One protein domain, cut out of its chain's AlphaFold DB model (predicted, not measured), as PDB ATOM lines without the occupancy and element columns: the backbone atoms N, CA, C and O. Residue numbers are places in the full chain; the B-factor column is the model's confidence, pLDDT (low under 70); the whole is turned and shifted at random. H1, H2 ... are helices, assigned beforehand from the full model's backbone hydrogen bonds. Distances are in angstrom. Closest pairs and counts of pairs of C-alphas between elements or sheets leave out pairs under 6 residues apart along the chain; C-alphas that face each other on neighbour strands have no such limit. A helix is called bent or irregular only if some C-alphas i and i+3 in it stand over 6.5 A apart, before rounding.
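AT A GLANCE: This is residues 14 to 104 and 163 to 174 of the 191 residues of an uncharacterized protein of Methanobrevibacter sp (UniProt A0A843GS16). A small body of helices has one long bent helix, H4, along one side: its first arm, H4a, is part of the body, and its second arm, H4b, leads out of it, with residues 91 to 104 sticking out as an arm that lengthens the whole to 56 A from a body of 34 by 27 by 21 A. The shorter helices gather round H4 with few contacts: H2, H3 and H5 come near the first turns of H4b, while H1 crosses near H4a. The printed part has 103 residues with five named helices, in the order H1, H2, H3, H4, H5, and no named strand; its class is all helix. It is only just compact, close to loose, with a radius of gyration of the C-alphas of 15.1 A and spans of 56 by 27 by 22 A.

HOW THE PARTS SIT: H1, residues 20 to 28, and H3, residues 43 to 57, only just touch, with 3 pairs of C-alphas within 8 A, and H3 does so with residues 47 to 50 alone. The C-alphas of Tyr 20 and Tyr 50 are their closest, 6.4 A apart; the helices run opposite ways at a steep tilt of 69 degrees, only just short of about perpendicular. H4, residues 67 to 101, was assigned as one helix by its hydrogen bonds but is bent: C-alphas 80 and 83 are 7.2 A apart, and the arms H4a, residues 67 to 80, and H4b, residues 83 to 101, stand at a steep tilt of 48 degrees. H1 is close to but not clearly touching H4a, the closest C-alphas being Leu 27 and Phe 75, 6.6 A apart. H2, residues 35 to 40, touches H4b, which takes part with residues 83 to 87 alone; the closest C-alphas, of Met 40 and Pro 83, are 5.9 A apart. H5, residues 163 to 168, is close to but not clearly touching H4b, with the C-alphas of Trp 85 and Tyr 166 closest at 6.6 A. H5 and H4a are apart. In H1, H2, H3, H4a, H4b and H5 every O i to N i+4 pair is within hydrogen-bond range.

IN THESE COORDINATES: H1 begins at C-alpha 20, (121.043, 142.384, 192.832), and is 12.2 A long. H2 and H5 have six residues each. H3 is 20.7 A long, H4a 19.7 A and H4b 26.9 A, the last ending at C-alpha 101, (88.643, 138.335, 183.046).

THE WHOLE: The C-alphas farthest apart, of Glu 65 and Ser 104, are 56.0 A apart. Without residues 91 to 104 the body spans 34 by 27 by 21 A. Residues 105 to 162 are not printed, and C-alphas 104 and 163 are 29.1 A apart across the cut. Of the links that are printed whole, H2 to H3 is tight and none is long. Mean pLDDT of the printed part is 91.6, with residues 99 to 104 under 70.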
ATOM      1  N   SER A  14     128.865 138.469 186.732       94.06
ATOM      2  CA  SER A  14     128.686 138.045 188.126       94.06
ATOM      3  C   SER A  14     129.802 138.507 189.060       94.06
ATOM      4  O   SER A  14     129.589 138.573 190.262       94.06
ATOM      5  N   GLU A  15     130.991 138.824 188.544       94.06
ATOM      6  CA  GLU A  15     132.061 139.420 189.352       94.06
ATOM      7  C   GLU A  15     131.896 140.939 189.490       94.06
ATOM      8  O   GLU A  15     132.287 141.504 190.505       94.06
ATOM      9  N   VAL A  16     131.336 141.611 188.478       95.44
ATOM     10  CA  VAL A  16     131.053 143.058 188.536       95.44
ATOM     11  C   VAL A  16     129.808 143.351 189.380       95.44
ATOM     12  O   VAL A  16     129.768 144.374 190.064       95.44
ATOM     13  N   PHE A  17     128.811 142.464 189.324       97.06
ATOM     14  CA  PHE A  17     127.541 142.558 190.045       97.06
ATOM     15  C   PHE A  17     127.164 141.213 190.698       97.06
ATOM     16  O   PHE A  17     126.281 140.500 190.202       97.06
ATOM     17  N   PRO A  18     127.829 140.846 191.809       95.81
ATOM     18  CA  PRO A  18     127.601 139.588 192.523       95.81
ATOM     19  C   PRO A  18     126.174 139.418 193.034       95.81
ATOM     20  O   PRO A  18     125.663 138.301 193.090       95.81
ATOM     21  N   THR A  19     125.538 140.529 193.401       97.44
ATOM     22  CA  THR A  19     124.187 140.570 193.955       97.44
ATOM     23  C   THR A  19     123.323 141.578 193.209       97.44
ATOM     24  O   THR A  19     123.820 142.477 192.522       97.44
ATOM     25  N   TYR A  20     122.008 141.421 193.348       97.88
ATOM     26  CA  TYR A  20     121.043 142.384 192.832       97.88
ATOM     27  C   TYR A  20     121.219 143.758 193.502       97.88
ATOM     28  O   TYR A  20     121.110 144.790 192.851       97.88
ATOM     29  N   GLU A  21     121.540 143.762 194.788       98.25
ATOM     30  CA  GLU A  21     121.707 144.931 195.636       98.25
ATOM     31  C   GLU A  21     122.903 145.761 195.161       98.25
ATOM     32  O   GLU A  21     122.747 146.945 194.887       98.25
ATOM     33  N   GLU A  22     124.052 145.130 194.896       97.69
ATOM     34  CA  GLU A  22     125.206 145.827 194.313       97.69
ATOM     35  C   GLU A  22     124.934 146.363 192.900       97.69
ATOM     36  O   GLU A  22     125.463 147.405 192.514       97.69
ATOM     37  N   PHE A  23     124.125 145.655 192.104       98.25
ATOM     38  CA  PHE A  23     123.695 146.142 190.792       98.25
ATOM     39  C   PHE A  23     122.802 147.376 190.913       98.25
ATOM     40  O   PHE A  23     122.992 148.347 190.178       98.25
ATOM     41  N   LYS A  24     121.841 147.329 191.838       97.81
ATOM     42  CA  LYS A  24     120.912 148.415 192.109       97.81
ATOM     43  C   LYS A  24     121.662 149.635 192.622       97.81
ATOM     44  O   LYS A  24     121.590 150.660 191.958       97.81
ATOM     45  N   ASP A  25     122.434 149.517 193.699       97.94
ATOM     46  CA  ASP A  25     123.155 150.641 194.311       97.94
ATOM     47  C   ASP A  25     124.003 151.393 193.273       97.94
ATOM     48  O   ASP A  25     123.959 152.617 193.162       97.94
ATOM     49  N   GLN A  26     124.705 150.650 192.413       97.50
ATOM     50  CA  GLN A  26     125.512 151.251 191.357       97.50
ATOM     51  C   GLN A  26     124.700 151.907 190.239       97.50
ATOM     52  O   GLN A  26     125.202 152.834 189.607       97.50
ATOM     53  N   LEU A  27     123.490 151.423 189.950       97.31
ATOM     54  CA  LEU A  27     122.567 152.098 189.043       97.31
ATOM     55  C   LEU A  27     122.067 153.405 189.663       97.31
ATOM     56  O   LEU A  27     122.023 154.414 188.955       97.31
ATOM     57  N   GLU A  28     121.697 153.387 190.947       96.56
ATOM     58  CA  GLU A  28     121.157 154.554 191.659       96.56
ATOM     59  C   GLU A  28     122.170 155.704 191.725       96.56
ATOM     60  O   GLU A  28     121.788 156.866 191.591       96.56
ATOM     61  N   ASP A  29     123.463 155.378 191.792       96.31
ATOM     62  CA  ASP A  29     124.569 156.340 191.730       96.31
ATOM     63  C   ASP A  29     124.807 156.950 190.331       96.31
ATOM     64  O   ASP A  29     125.672 157.815 190.153       96.31
ATOM     65  N   THR A  30     124.062 156.533 189.300       95.81
ATOM     66  CA  THR A  30     124.212 157.072 187.938       95.81
ATOM     67  C   THR A  30     123.211 158.183 187.613       95.81
ATOM     68  O   THR A  30     122.067 158.158 188.068       95.81
ATOM     69  N   PRO A  31     123.547 159.100 186.682       95.62
ATOM     70  CA  PRO A  31     122.586 160.085 186.174       95.62
ATOM     71  C   PRO A  31     121.430 159.467 185.365       95.62
ATOM     72  O   PRO A  31     120.517 160.181 184.958       95.62
ATOM     73  N   PHE A  32     121.466 158.160 185.091       94.56
ATOM     74  CA  PHE A  32     120.416 157.460 184.355       94.56
ATOM     75  C   PHE A  32     119.222 157.082 185.238       94.56
ATOM     76  O   PHE A  32     118.139 156.821 184.711       94.56
ATOM     77  N   TYR A  33     119.388 157.060 186.563       95.44
ATOM     78  CA  TYR A  33     118.351 156.636 187.502       95.44
ATOM     79  C   TYR A  33     117.381 157.772 187.860       95.44
ATOM     80  O   TYR A  33     117.198 158.143 189.020       95.44
ATOM     81  N   THR A  34     116.754 158.354 186.837       95.12
ATOM     82  CA  THR A  34     115.798 159.459 187.000       95.12
ATOM     83  C   THR A  34     114.467 158.980 187.580       95.12
ATOM     84  O   THR A  34     114.123 157.797 187.506       95.12
ATOM     85  N   SER A  35     113.666 159.905 188.114       93.94
ATOM     86  CA  SER A  35     112.327 159.591 188.629       93.94
ATOM     87  C   SER A  35     111.413 158.985 187.557       93.94
ATOM     88  O   SER A  35     110.635 158.075 187.842       93.94
ATOM     89  N   GLU A  36     111.531 159.428 186.303       92.62
ATOM     90  CA  GLU A  36     110.797 158.850 185.176       92.62
ATOM     91  C   GLU A  36     111.226 157.405 184.923       92.62
ATOM     92  O   GLU A  36     110.366 156.539 184.758       92.62
ATOM     93  N   PHE A  37     112.534 157.126 184.937       93.88
ATOM     94  CA  PHE A  37     113.045 155.768 184.781       93.88
ATOM     95  C   PHE A  37     112.518 154.850 185.893       93.88
ATOM     96  O   PHE A  37     111.973 153.790 185.587       93.88
ATOM     97  N   GLN A  38     112.574 155.290 187.154       93.19
ATOM     98  CA  GLN A  38     112.058 154.551 188.317       93.19
ATOM     99  C   GLN A  38     110.551 154.266 188.221       93.19
ATOM    100  O   GLN A  38     110.089 153.181 188.567       93.19
ATOM    101  N   SER A  39     109.762 155.214 187.702       92.50
ATOM    102  CA  SER A  39     108.313 155.028 187.525       92.50
ATOM    103  C   SER A  39     107.958 153.940 186.497       92.50
ATOM    104  O   SER A  39     106.876 153.341 186.543       92.50
ATOM    105  N   MET A  40     108.857 153.675 185.543       93.12
ATOM    106  CA  MET A  40     108.664 152.659 184.508       93.12
ATOM    107  C   MET A  40     109.296 151.324 184.896       93.12
ATOM    108  O   MET A  40     108.645 150.289 184.754       93.12
ATOM    109  N   MET A  41     110.531 151.368 185.394       94.81
ATOM    110  CA  MET A  41     111.308 150.237 185.886       94.81
ATOM    111  C   MET A  41     111.052 150.065 187.385       94.81
ATOM    112  O   MET A  41     111.828 150.523 188.221       94.81
ATOM    113  N   THR A  42     109.934 149.421 187.724       94.94
ATOM    114  CA  THR A  42     109.612 149.092 189.119       94.94
ATOM    115  C   THR A  42     110.685 148.186 189.728       94.94
ATOM    116  O   THR A  42     111.399 147.490 189.009       94.94
ATOM    117  N   GLU A  43     110.760 148.132 191.060       95.00
ATOM    118  CA  GLU A  43     111.681 147.244 191.791       95.00
ATOM    119  C   GLU A  43     111.605 145.785 191.304       95.00
ATOM    120  O   GLU A  43     112.619 145.120 191.107       95.00
ATOM    121  N   GLU A  44     110.391 145.285 191.068       95.25
ATOM    122  CA  GLU A  44     110.169 143.936 190.547       95.25
ATOM    123  C   GLU A  44     110.752 143.763 189.138       95.25
ATOM    124  O   GLU A  44     111.470 142.796 188.876       95.25
ATOM    125  N   LEU A  45     110.504 144.722 188.241       95.38
ATOM    126  CA  LEU A  45     111.049 144.687 186.885       95.38
ATOM    127  C   LEU A  45     112.570 144.825 186.881       95.38
ATOM    128  O   LEU A  45     113.216 144.168 186.070       95.38
ATOM    129  N   LEU A  46     113.146 145.612 187.793       97.12
ATOM    130  CA  LEU A  46     114.592 145.750 187.936       97.12
ATOM    131  C   LEU A  46     115.236 144.435 188.397       97.12
ATOM    132  O   LEU A  46     116.251 144.025 187.833       97.12
ATOM    133  N   LYS A  47     114.612 143.719 189.343       97.69
ATOM    134  CA  LYS A  47     115.040 142.367 189.746       97.69
ATOM    135  C   LYS A  47     114.977 141.382 188.588       97.69
ATOM    136  O   LYS A  47     115.938 140.652 188.351       97.69
ATOM    137  N   ILE A  48     113.874 141.377 187.837       96.06
ATOM    138  CA  ILE A  48     113.737 140.540 186.636       96.06
ATOM    139  C   ILE A  48     114.840 140.880 185.630       96.06
ATOM    140  O   ILE A  48     115.479 139.982 185.091       96.06
ATOM    141  N   ASN A  49     115.108 142.167 185.412       95.88
ATOM    142  CA  ASN A  49     116.140 142.646 184.501       95.88
ATOM    143  C   ASN A  49     117.539 142.143 184.901       95.88
ATOM    144  O   ASN A  49     118.241 141.552 184.078       95.88
ATOM    145  N   TYR A  50     117.895 142.278 186.182       98.06
ATOM    146  CA  TYR A  50     119.133 141.731 186.739       98.06
ATOM    147  C   TYR A  50     119.233 140.217 186.523       98.06
ATOM    148  O   TYR A  50     120.245 139.732 186.018       98.06
ATOM    149  N   MET A  51     118.170 139.467 186.825       97.38
ATOM    150  CA  MET A  51     118.156 138.013 186.647       97.38
ATOM    151  C   MET A  51     118.294 137.610 185.174       97.38
ATOM    152  O   MET A  51     118.969 136.629 184.868       97.38
ATOM    153  N   LEU A  52     117.717 138.373 184.240       96.00
ATOM    154  CA  LEU A  52     117.902 138.141 182.806       96.00
ATOM    155  C   LEU A  52     119.365 138.343 182.386       96.00
ATOM    156  O   LEU A  52     119.899 137.522 181.636       96.00
ATOM    157  N   PHE A  53     120.037 139.384 182.888       96.62
ATOM    158  CA  PHE A  53     121.467 139.576 182.636       96.62
ATOM    159  C   PHE A  53     122.319 138.490 183.276       96.62
ATOM    160  O   PHE A  53     123.202 137.956 182.608       96.62
ATOM    161  N   TYR A  54     122.032 138.112 184.519       95.12
ATOM    162  CA  TYR A  54     122.747 137.049 185.212       95.12
ATOM    163  C   TYR A  54     122.622 135.713 184.466       95.12
ATOM    164  O   TYR A  54     123.623 135.066 184.168       95.12
ATOM    165  N   ASN A  55     121.408 135.341 184.057       92.38
ATOM    166  CA  ASN A  55     121.162 134.093 183.334       92.38
ATOM    167  C   ASN A  55     121.813 134.072 181.944       92.38
ATOM    168  O   ASN A  55     122.280 133.028 181.492       92.38
ATOM    169  N   ARG A  56     121.843 135.212 181.244       93.19
ATOM    170  CA  ARG A  56     122.374 135.294 179.876       93.19
ATOM    171  C   ARG A  56     123.885 135.507 179.830       93.19
ATOM    172  O   ARG A  56     124.546 134.974 178.943       93.19
ATOM    173  N   TYR A  57     124.409 136.317 180.742       94.12
ATOM    174  CA  TYR A  57     125.757 136.875 180.686       94.12
ATOM    175  C   TYR A  57     126.556 136.694 181.979       94.12
ATOM    176  O   TYR A  57     127.704 137.126 182.004       94.12
ATOM    177  N   GLY A  58     126.016 136.045 183.018       91.00
ATOM    178  CA  GLY A  58     126.644 135.900 184.340       91.00
ATOM    179  C   GLY A  58     128.127 135.546 184.268       91.00
ATOM    180  O   GLY A  58     128.967 136.323 184.706       91.00
ATOM    181  N   ASN A  59     128.448 134.456 183.570       88.75
ATOM    182  CA  ASN A  59     129.822 133.971 183.384       88.75
ATOM    183  C   ASN A  59     130.515 134.506 182.116       88.75
ATOM    184  O   ASN A  59     131.577 134.014 181.735       88.75
ATOM    185  N   SER A  60     129.910 135.469 181.416       89.38
ATOM    186  CA  SER A  60     130.496 136.078 180.219       89.38
ATOM    187  C   SER A  60     131.439 137.216 180.617       89.38
ATOM    188  O   SER A  60     131.003 138.147 181.301       89.38
ATOM    189  N   PRO A  61     132.708 137.207 180.172       91.12
ATOM    190  CA  PRO A  61     133.625 138.311 180.426       91.12
ATOM    191  C   PRO A  61     133.152 139.588 179.744       91.12
ATOM    192  O   PRO A  61     132.709 139.566 178.588       91.12
ATOM    193  N   ILE A  62     133.306 140.715 180.428       94.06
ATOM    194  CA  ILE A  62     133.014 142.025 179.856       94.06
ATOM    195  C   ILE A  62     133.969 142.309 178.691       94.06
ATOM    196  O   ILE A  62     135.141 141.914 178.693       94.06
ATOM    197  N   ALA A  63     133.457 142.975 177.661       93.06
ATOM    198  CA  ALA A  63     134.231 143.318 176.472       93.06
ATOM    199  C   ALA A  63     135.199 144.484 176.721       93.06
ATOM    200  O   ALA A  63     136.267 144.525 176.114       93.06
ATOM    201  N   ASN A  64     134.841 145.418 177.606       92.38
ATOM    202  CA  ASN A  64     135.692 146.551 177.959       92.38
ATOM    203  C   ASN A  64     136.785 146.145 178.961       92.38
ATOM    204  O   ASN A  64     136.540 145.349 179.858       92.38
ATOM    205  N   GLU A  65     137.956 146.772 178.873       90.19
ATOM    206  CA  GLU A  65     139.010 146.640 179.892       90.19
ATOM    207  C   GLU A  65     138.675 147.425 181.170       90.19
ATOM    208  O   GLU A  65     138.926 146.960 182.277       90.19
ATOM    209  N   SER A  66     138.063 148.606 181.020       94.81
ATOM    210  CA  SER A  66     137.583 149.417 182.141       94.81
ATOM    211  C   SER A  66     136.190 148.969 182.584       94.81
ATOM    212  O   SER A  66     135.225 149.026 181.809       94.81
ATOM    213  N   VAL A  67     136.092 148.592 183.859       94.88
ATOM    214  CA  VAL A  67     134.836 148.236 184.528       94.88
ATOM    215  C   VAL A  67     133.872 149.425 184.557       94.88
ATOM    216  O   VAL A  67     132.700 149.256 184.236       94.88
ATOM    217  N   ASP A  68     134.346 150.641 184.832       95.69
ATOM    218  CA  ASP A  68     133.483 151.832 184.870       95.69
ATOM    219  C   ASP A  68     132.886 152.144 183.497       95.69
ATOM    220  O   ASP A  68     131.688 152.394 183.364       95.69
ATOM    221  N   GLN A  69     133.690 152.029 182.437       95.69
ATOM    222  CA  GLN A  69     133.189 152.218 181.079       95.69
ATOM    223  C   GLN A  69     132.184 151.123 180.685       95.69
ATOM    224  O   GLN A  69     131.270 151.381 179.899       95.69
ATOM    225  N   PHE A  70     132.349 149.896 181.186       97.25
ATOM    226  CA  PHE A  70     131.344 148.846 181.035       97.25
ATOM    227  C   PHE A  70     130.046 149.218 181.761       97.25
ATOM    228  O   PHE A  70     128.994 149.211 181.121       97.25
ATOM    229  N   LYS A  71     130.117 149.624 183.035       97.62
ATOM    230  CA  LYS A  71     128.962 150.034 183.850       97.62
ATOM    231  C   LYS A  71     128.190 151.183 183.204       97.62
ATOM    232  O   LYS A  71     126.988 151.061 182.984       97.62
ATOM    233  N   SER A  72     128.866 152.253 182.782       96.69
ATOM    234  CA  SER A  72     128.205 153.373 182.095       96.69
ATOM    235  C   SER A  72     127.525 152.946 180.792       96.69
ATOM    236  O   SER A  72     126.425 153.408 180.495       96.69
ATOM    237  N   LYS A  73     128.138 152.046 180.006       97.75
ATOM    238  CA  LYS A  73     127.512 151.515 178.782       97.75
ATOM    239  C   LYS A  73     126.316 150.620 179.093       97.75
ATOM    240  O   LYS A  73     125.318 150.700 178.378       97.75
ATOM    241  N   LEU A  74     126.409 149.778 180.121       98.00
ATOM    242  CA  LEU A  74     125.332 148.902 180.573       98.00
ATOM    243  C   LEU A  74     124.123 149.735 181.003       98.00
ATOM    244  O   LEU A  74     123.050 149.603 180.416       98.00
ATOM    245  N   PHE A  75     124.319 150.661 181.940       98.19
ATOM    246  CA  PHE A  75     123.246 151.502 182.459       98.19
ATOM    247  C   PHE A  75     122.714 152.492 181.419       98.19
ATOM    248  O   PHE A  75     121.504 152.646 181.304       98.19
ATOM    249  N   GLY A  76     123.565 153.061 180.558       97.56
ATOM    250  CA  GLY A  76     123.102 153.890 179.440       97.56
ATOM    251  C   GLY A  76     122.278 153.107 178.407       97.56
ATOM    252  O   GLY A  76     121.281 153.608 177.885       97.56
ATOM    253  N   THR A  77     122.638 151.845 178.140       97.88
ATOM    254  CA  THR A  77     121.846 150.951 177.272       97.88
ATOM    255  C   THR A  77     120.507 150.613 177.929       97.88
ATOM    256  O   THR A  77     119.468 150.648 177.268       97.88
ATOM    257  N   MET A  78     120.507 150.347 179.235       97.44
ATOM    258  CA  MET A  78     119.291 150.099 180.006       97.44
ATOM    259  C   MET A  78     118.378 151.326 180.056       97.44
ATOM    260  O   MET A  78     117.180 151.177 179.858       97.44
ATOM    261  N   TRP A  79     118.918 152.528 180.215       97.06
ATOM    262  CA  TRP A  79     118.154 153.774 180.145       97.06
ATOM    263  C   TRP A  79     117.518 153.991 178.768       97.06
ATOM    264  O   TRP A  79     116.349 154.345 178.666       97.06
ATOM    265  N   THR A  80     118.262 153.696 177.697       96.00
ATOM    266  CA  THR A  80     117.796 153.893 176.315       96.00
ATOM    267  C   THR A  80     116.671 152.924 175.928       96.00
ATOM    268  O   THR A  80     115.730 153.311 175.239       96.00
ATOM    269  N   TYR A  81     116.767 151.649 176.326       96.88
ATOM    270  CA  TYR A  81     115.858 150.595 175.843       96.88
ATOM    271  C   TYR A  81     114.932 150.007 176.915       96.88
ATOM    272  O   TYR A  81     113.893 149.441 176.574       96.88
ATOM    273  N   GLY A  82     115.287 150.134 178.193       95.62
ATOM    274  CA  GLY A  82     114.543 149.597 179.335       95.62
ATOM    275  C   GLY A  82     113.112 150.122 179.427       95.62
ATOM    276  O   GLY A  82     112.207 149.298 179.519       95.62
ATOM    277  N   PRO A  83     112.860 151.441 179.298       93.69
ATOM    278  CA  PRO A  83     111.504 151.990 179.326       93.69
ATOM    279  C   PRO A  83     110.553 151.333 178.318       93.69
ATOM    280  O   PRO A  83     109.443 150.937 178.670       93.69
ATOM    281  N   ASN A  84     111.005 151.137 177.075       92.19
ATOM    282  CA  ASN A  84     110.204 150.486 176.036       92.19
ATOM    283  C   ASN A  84     109.926 149.015 176.360       92.19
ATOM    284  O   ASN A  84     108.817 148.535 176.132       92.19
ATOM    285  N   TRP A  85     110.911 148.301 176.908       95.06
ATOM    286  CA  TRP A  85     110.730 146.927 177.373       95.06
ATOM    287  C   TRP A  85     109.694 146.847 178.506       95.06
ATOM    288  O   TRP A  85     108.755 146.058 178.408       95.06
ATOM    289  N   CYS A  86     109.773 147.728 179.510       93.75
ATOM    290  CA  CYS A  86     108.787 147.805 180.591       93.75
ATOM    291  C   CYS A  86     107.370 148.077 180.064       93.75
ATOM    292  O   CYS A  86     106.410 147.462 180.526       93.75
ATOM    293  N   GLN A  87     107.218 148.969 179.079       90.25
ATOM    294  CA  GLN A  87     105.911 149.242 178.472       90.25
ATOM    295  C   GLN A  87     105.358 148.033 177.715       90.25
ATOM    296  O   GLN A  87     104.170 147.734 177.830       90.25
ATOM    297  N   LYS A  88     106.206 147.297 176.990       90.50
ATOM    298  CA  LYS A  88     105.789 146.056 176.326       90.50
ATOM    299  C   LYS A  88     105.326 144.993 177.325       90.50
ATOM    300  O   LYS A  88     104.306 144.362 177.067       90.50
ATOM    301  N   ILE A  89     105.992 144.851 178.477       90.56
ATOM    302  CA  ILE A  89     105.524 143.964 179.560       90.56
ATOM    303  C   ILE A  89     104.144 144.399 180.057       90.56
ATOM    304  O   ILE A  89     103.227 143.586 180.072       90.56
ATOM    305  N   LYS A  90     103.953 145.689 180.368       88.38
ATOM    306  CA  LYS A  90     102.651 146.214 180.820       88.38
ATOM    307  C   LYS A  90     101.534 145.948 179.805       88.38
ATOM    308  O   LYS A  90     100.422 145.592 180.187       88.38
ATOM    309  N   ILE A  91     101.822 146.105 178.512       85.69
ATOM    310  CA  ILE A  91     100.881 145.771 177.435       85.69
ATOM    311  C   ILE A  91     100.600 144.266 177.422       85.69
ATOM    312  O   ILE A  91      99.438 143.879 177.345       85.69
ATOM    313  N   GLN A  92     101.627 143.421 177.535       84.81
ATOM    314  CA  GLN A  92     101.475 141.968 177.567       84.81
ATOM    315  C   GLN A  92     100.621 141.510 178.758       84.81
ATOM    316  O   GLN A  92      99.739 140.673 178.588       84.81
ATOM    317  N   ASP A  93     100.823 142.092 179.937       84.94
ATOM    318  CA  ASP A  93     100.038 141.776 181.132       84.94
ATOM    319  C   ASP A  93      98.587 142.228 180.989       84.94
ATOM    320  O   ASP A  93      97.674 141.466 181.305       84.94
ATOM    321  N   LYS A  94      98.350 143.410 180.408       82.50
ATOM    322  CA  LYS A  94      96.995 143.864 180.071       82.50
ATOM    323  C   LYS A  94      96.325 142.961 179.032       82.50
ATOM    324  O   LYS A  94      95.137 142.677 179.133       82.50
ATOM    325  N   LEU A  95      97.065 142.486 178.031       79.44
ATOM    326  CA  LEU A  95      96.548 141.522 177.057       79.44
ATOM    327  C   LEU A  95      96.192 140.191 177.736       79.44
ATOM    328  O   LEU A  95      95.129 139.639 177.467       79.44
ATOM    329  N   ARG A  96      97.023 139.697 178.662       76.56
ATOM    330  CA  ARG A  96      96.717 138.493 179.453       76.56
ATOM    331  C   ARG A  96      95.471 138.683 180.317       76.56
ATOM    332  O   ARG A  96      94.626 137.794 180.329       76.56
ATOM    333  N   SER A  97      95.326 139.826 180.991       77.69
ATOM    334  CA  SER A  97      94.164 140.093 181.847       77.69
ATOM    335  C   SER A  97      92.866 140.179 181.040       77.69
ATOM    336  O   SER A  97      91.866 139.585 181.434       77.69
ATOM    337  N   LEU A  98      92.900 140.810 179.857       71.06
ATOM    338  CA  LEU A  98      91.768 140.821 178.922       71.06
ATOM    339  C   LEU A  98      91.347 139.401 178.518       71.06
ATOM    340  O   LEU A  98      90.156 139.116 178.449       71.06
ATOM    341  N   GLY A  99      92.307 138.496 178.298       62.72
ATOM    342  CA  GLY A  99      92.040 137.090 177.981       62.72
ATOM    343  C   GLY A  99      91.412 136.274 179.119       62.72
ATOM    344  O   GLY A  99      90.730 135.285 178.843       62.72
ATOM    345  N   VAL A 100      91.641 136.665 180.376       60.19
ATOM    346  CA  VAL A 100      91.231 135.909 181.574       60.19
ATOM    347  C   VAL A 100      89.917 136.420 182.165       60.19
ATOM    348  O   VAL A 100      89.061 135.610 182.519       60.19
ATOM    349  N   GLU A 101      89.738 137.737 182.269       55.97
ATOM    350  CA  GLU A 101      88.643 138.335 183.046       55.97
ATOM    351  C   GLU A 101      87.478 138.820 182.179       55.97
ATOM    352  O   GLU A 101      86.327 138.746 182.607       55.97
ATOM    353  N   ASP A 102      87.742 139.248 180.939       52.75
ATOM    354  CA  ASP A 102      86.761 139.980 180.140       52.75
ATOM    355  C   ASP A 102      86.549 139.342 178.758       52.75
ATOM    356  O   ASP A 102      86.979 139.823 177.708       52.75
ATOM    357  N   ASN A 103      85.803 138.231 178.749       54.03
ATOM    358  CA  ASN A 103      85.218 137.607 177.551       54.03
ATOM    359  C   ASN A 103      84.174 138.538 176.865       54.03
ATOM    360  O   ASN A 103      83.144 138.072 176.382       54.03
ATOM    361  N   SER A 104      84.345 139.858 176.859       54.31
ATOM    362  CA  SER A 104      83.408 140.801 176.242       54.31
ATOM    363  C   SER A 104      84.124 141.804 175.336       54.31
ATOM    364  O   SER A 104      83.685 141.995 174.199       54.31
ATOM    365  N   THR A 163     111.467 140.456 174.859       92.19
ATOM    366  CA  THR A 163     112.457 140.350 175.943       92.19
ATOM    367  C   THR A 163     113.811 139.901 175.405       92.19
ATOM    368  O   THR A 163     114.827 140.485 175.783       92.19
ATOM    369  N   ASP A 164     113.847 138.942 174.476       91.75
ATOM    370  CA  ASP A 164     115.104 138.538 173.842       91.75
ATOM    371  C   ASP A 164     115.702 139.689 173.036       91.75
ATOM    372  O   ASP A 164     116.898 139.962 173.139       91.75
ATOM    373  N   ASP A 165     114.873 140.419 172.289       93.38
ATOM    374  CA  ASP A 165     115.304 141.596 171.532       93.38
ATOM    375  C   ASP A 165     115.936 142.669 172.416       93.38
ATOM    376  O   ASP A 165     116.944 143.280 172.037       93.38
ATOM    377  N   TYR A 166     115.359 142.891 173.598       95.81
ATOM    378  CA  TYR A 166     115.892 143.801 174.599       95.81
ATOM    379  C   TYR A 166     117.243 143.310 175.142       95.81
ATOM    380  O   TYR A 166     118.239 144.033 175.056       95.81
ATOM    381  N   ILE A 167     117.324 142.062 175.614       95.75
ATOM    382  CA  ILE A 167     118.557 141.477 176.166       95.75
ATOM    383  C   ILE A 167     119.674 141.399 175.115       95.75
ATOM    384  O   ILE A 167     120.855 141.592 175.428       95.75
ATOM    385  N   ASN A 168     119.333 141.195 173.843       94.62
ATOM    386  CA  ASN A 168     120.293 141.160 172.743       94.62
ATOM    387  C   ASN A 168     120.954 142.525 172.471       94.62
ATOM    388  O   ASN A 168     122.065 142.551 171.934       94.62
ATOM    389  N   LYS A 169     120.367 143.660 172.894       96.50
ATOM    390  CA  LYS A 169     121.023 144.987 172.791       96.50
ATOM    391  C   LYS A 169     122.317 145.073 173.608       96.50
ATOM    392  O   LYS A 169     123.213 145.845 173.259       96.50
ATOM    393  N   PHE A 170     122.433 144.250 174.649       96.94
ATOM    394  CA  PHE A 170     123.576 144.210 175.561       96.94
ATOM    395  C   PHE A 170     124.689 143.274 175.100       96.94
ATOM    396  O   PHE A 170     125.797 143.353 175.622       96.94
ATOM    397  N   ARG A 171     124.450 142.435 174.083       94.81
ATOM    398  CA  ARG A 171     125.405 141.416 173.620       94.81
ATOM    399  C   ARG A 171     126.800 141.978 173.341       94.81
ATOM    400  O   ARG A 171     127.791 141.347 173.680       94.81
ATOM    401  N   LYS A 172     126.880 143.179 172.765       94.31
ATOM    402  CA  LYS A 172     128.144 143.869 172.442       94.31
ATOM    403  C   LYS A 172     128.992 144.252 173.664       94.31
ATOM    404  O   LYS A 172     130.151 144.610 173.498       94.31
ATOM    405  N   LEU A 173     128.411 144.245 174.865       96.06
ATOM    406  CA  LEU A 173     129.108 144.560 176.113       96.06
ATOM    407  C   LEU A 173     129.848 143.347 176.687       96.06
ATOM    408  O   LEU A 173     130.649 143.502 177.606       96.06
ATOM    409  N   PHE A 174     129.613 142.161 176.123       94.69
ATOM    410  CA  PHE A 174     130.182 140.897 176.565       94.69
ATOM    411  C   PHE A 174     130.965 140.238 175.432       94.69
ATOM    412  O   PHE A 174     130.640 140.377 174.249       94.69
TER     413      PHE A 174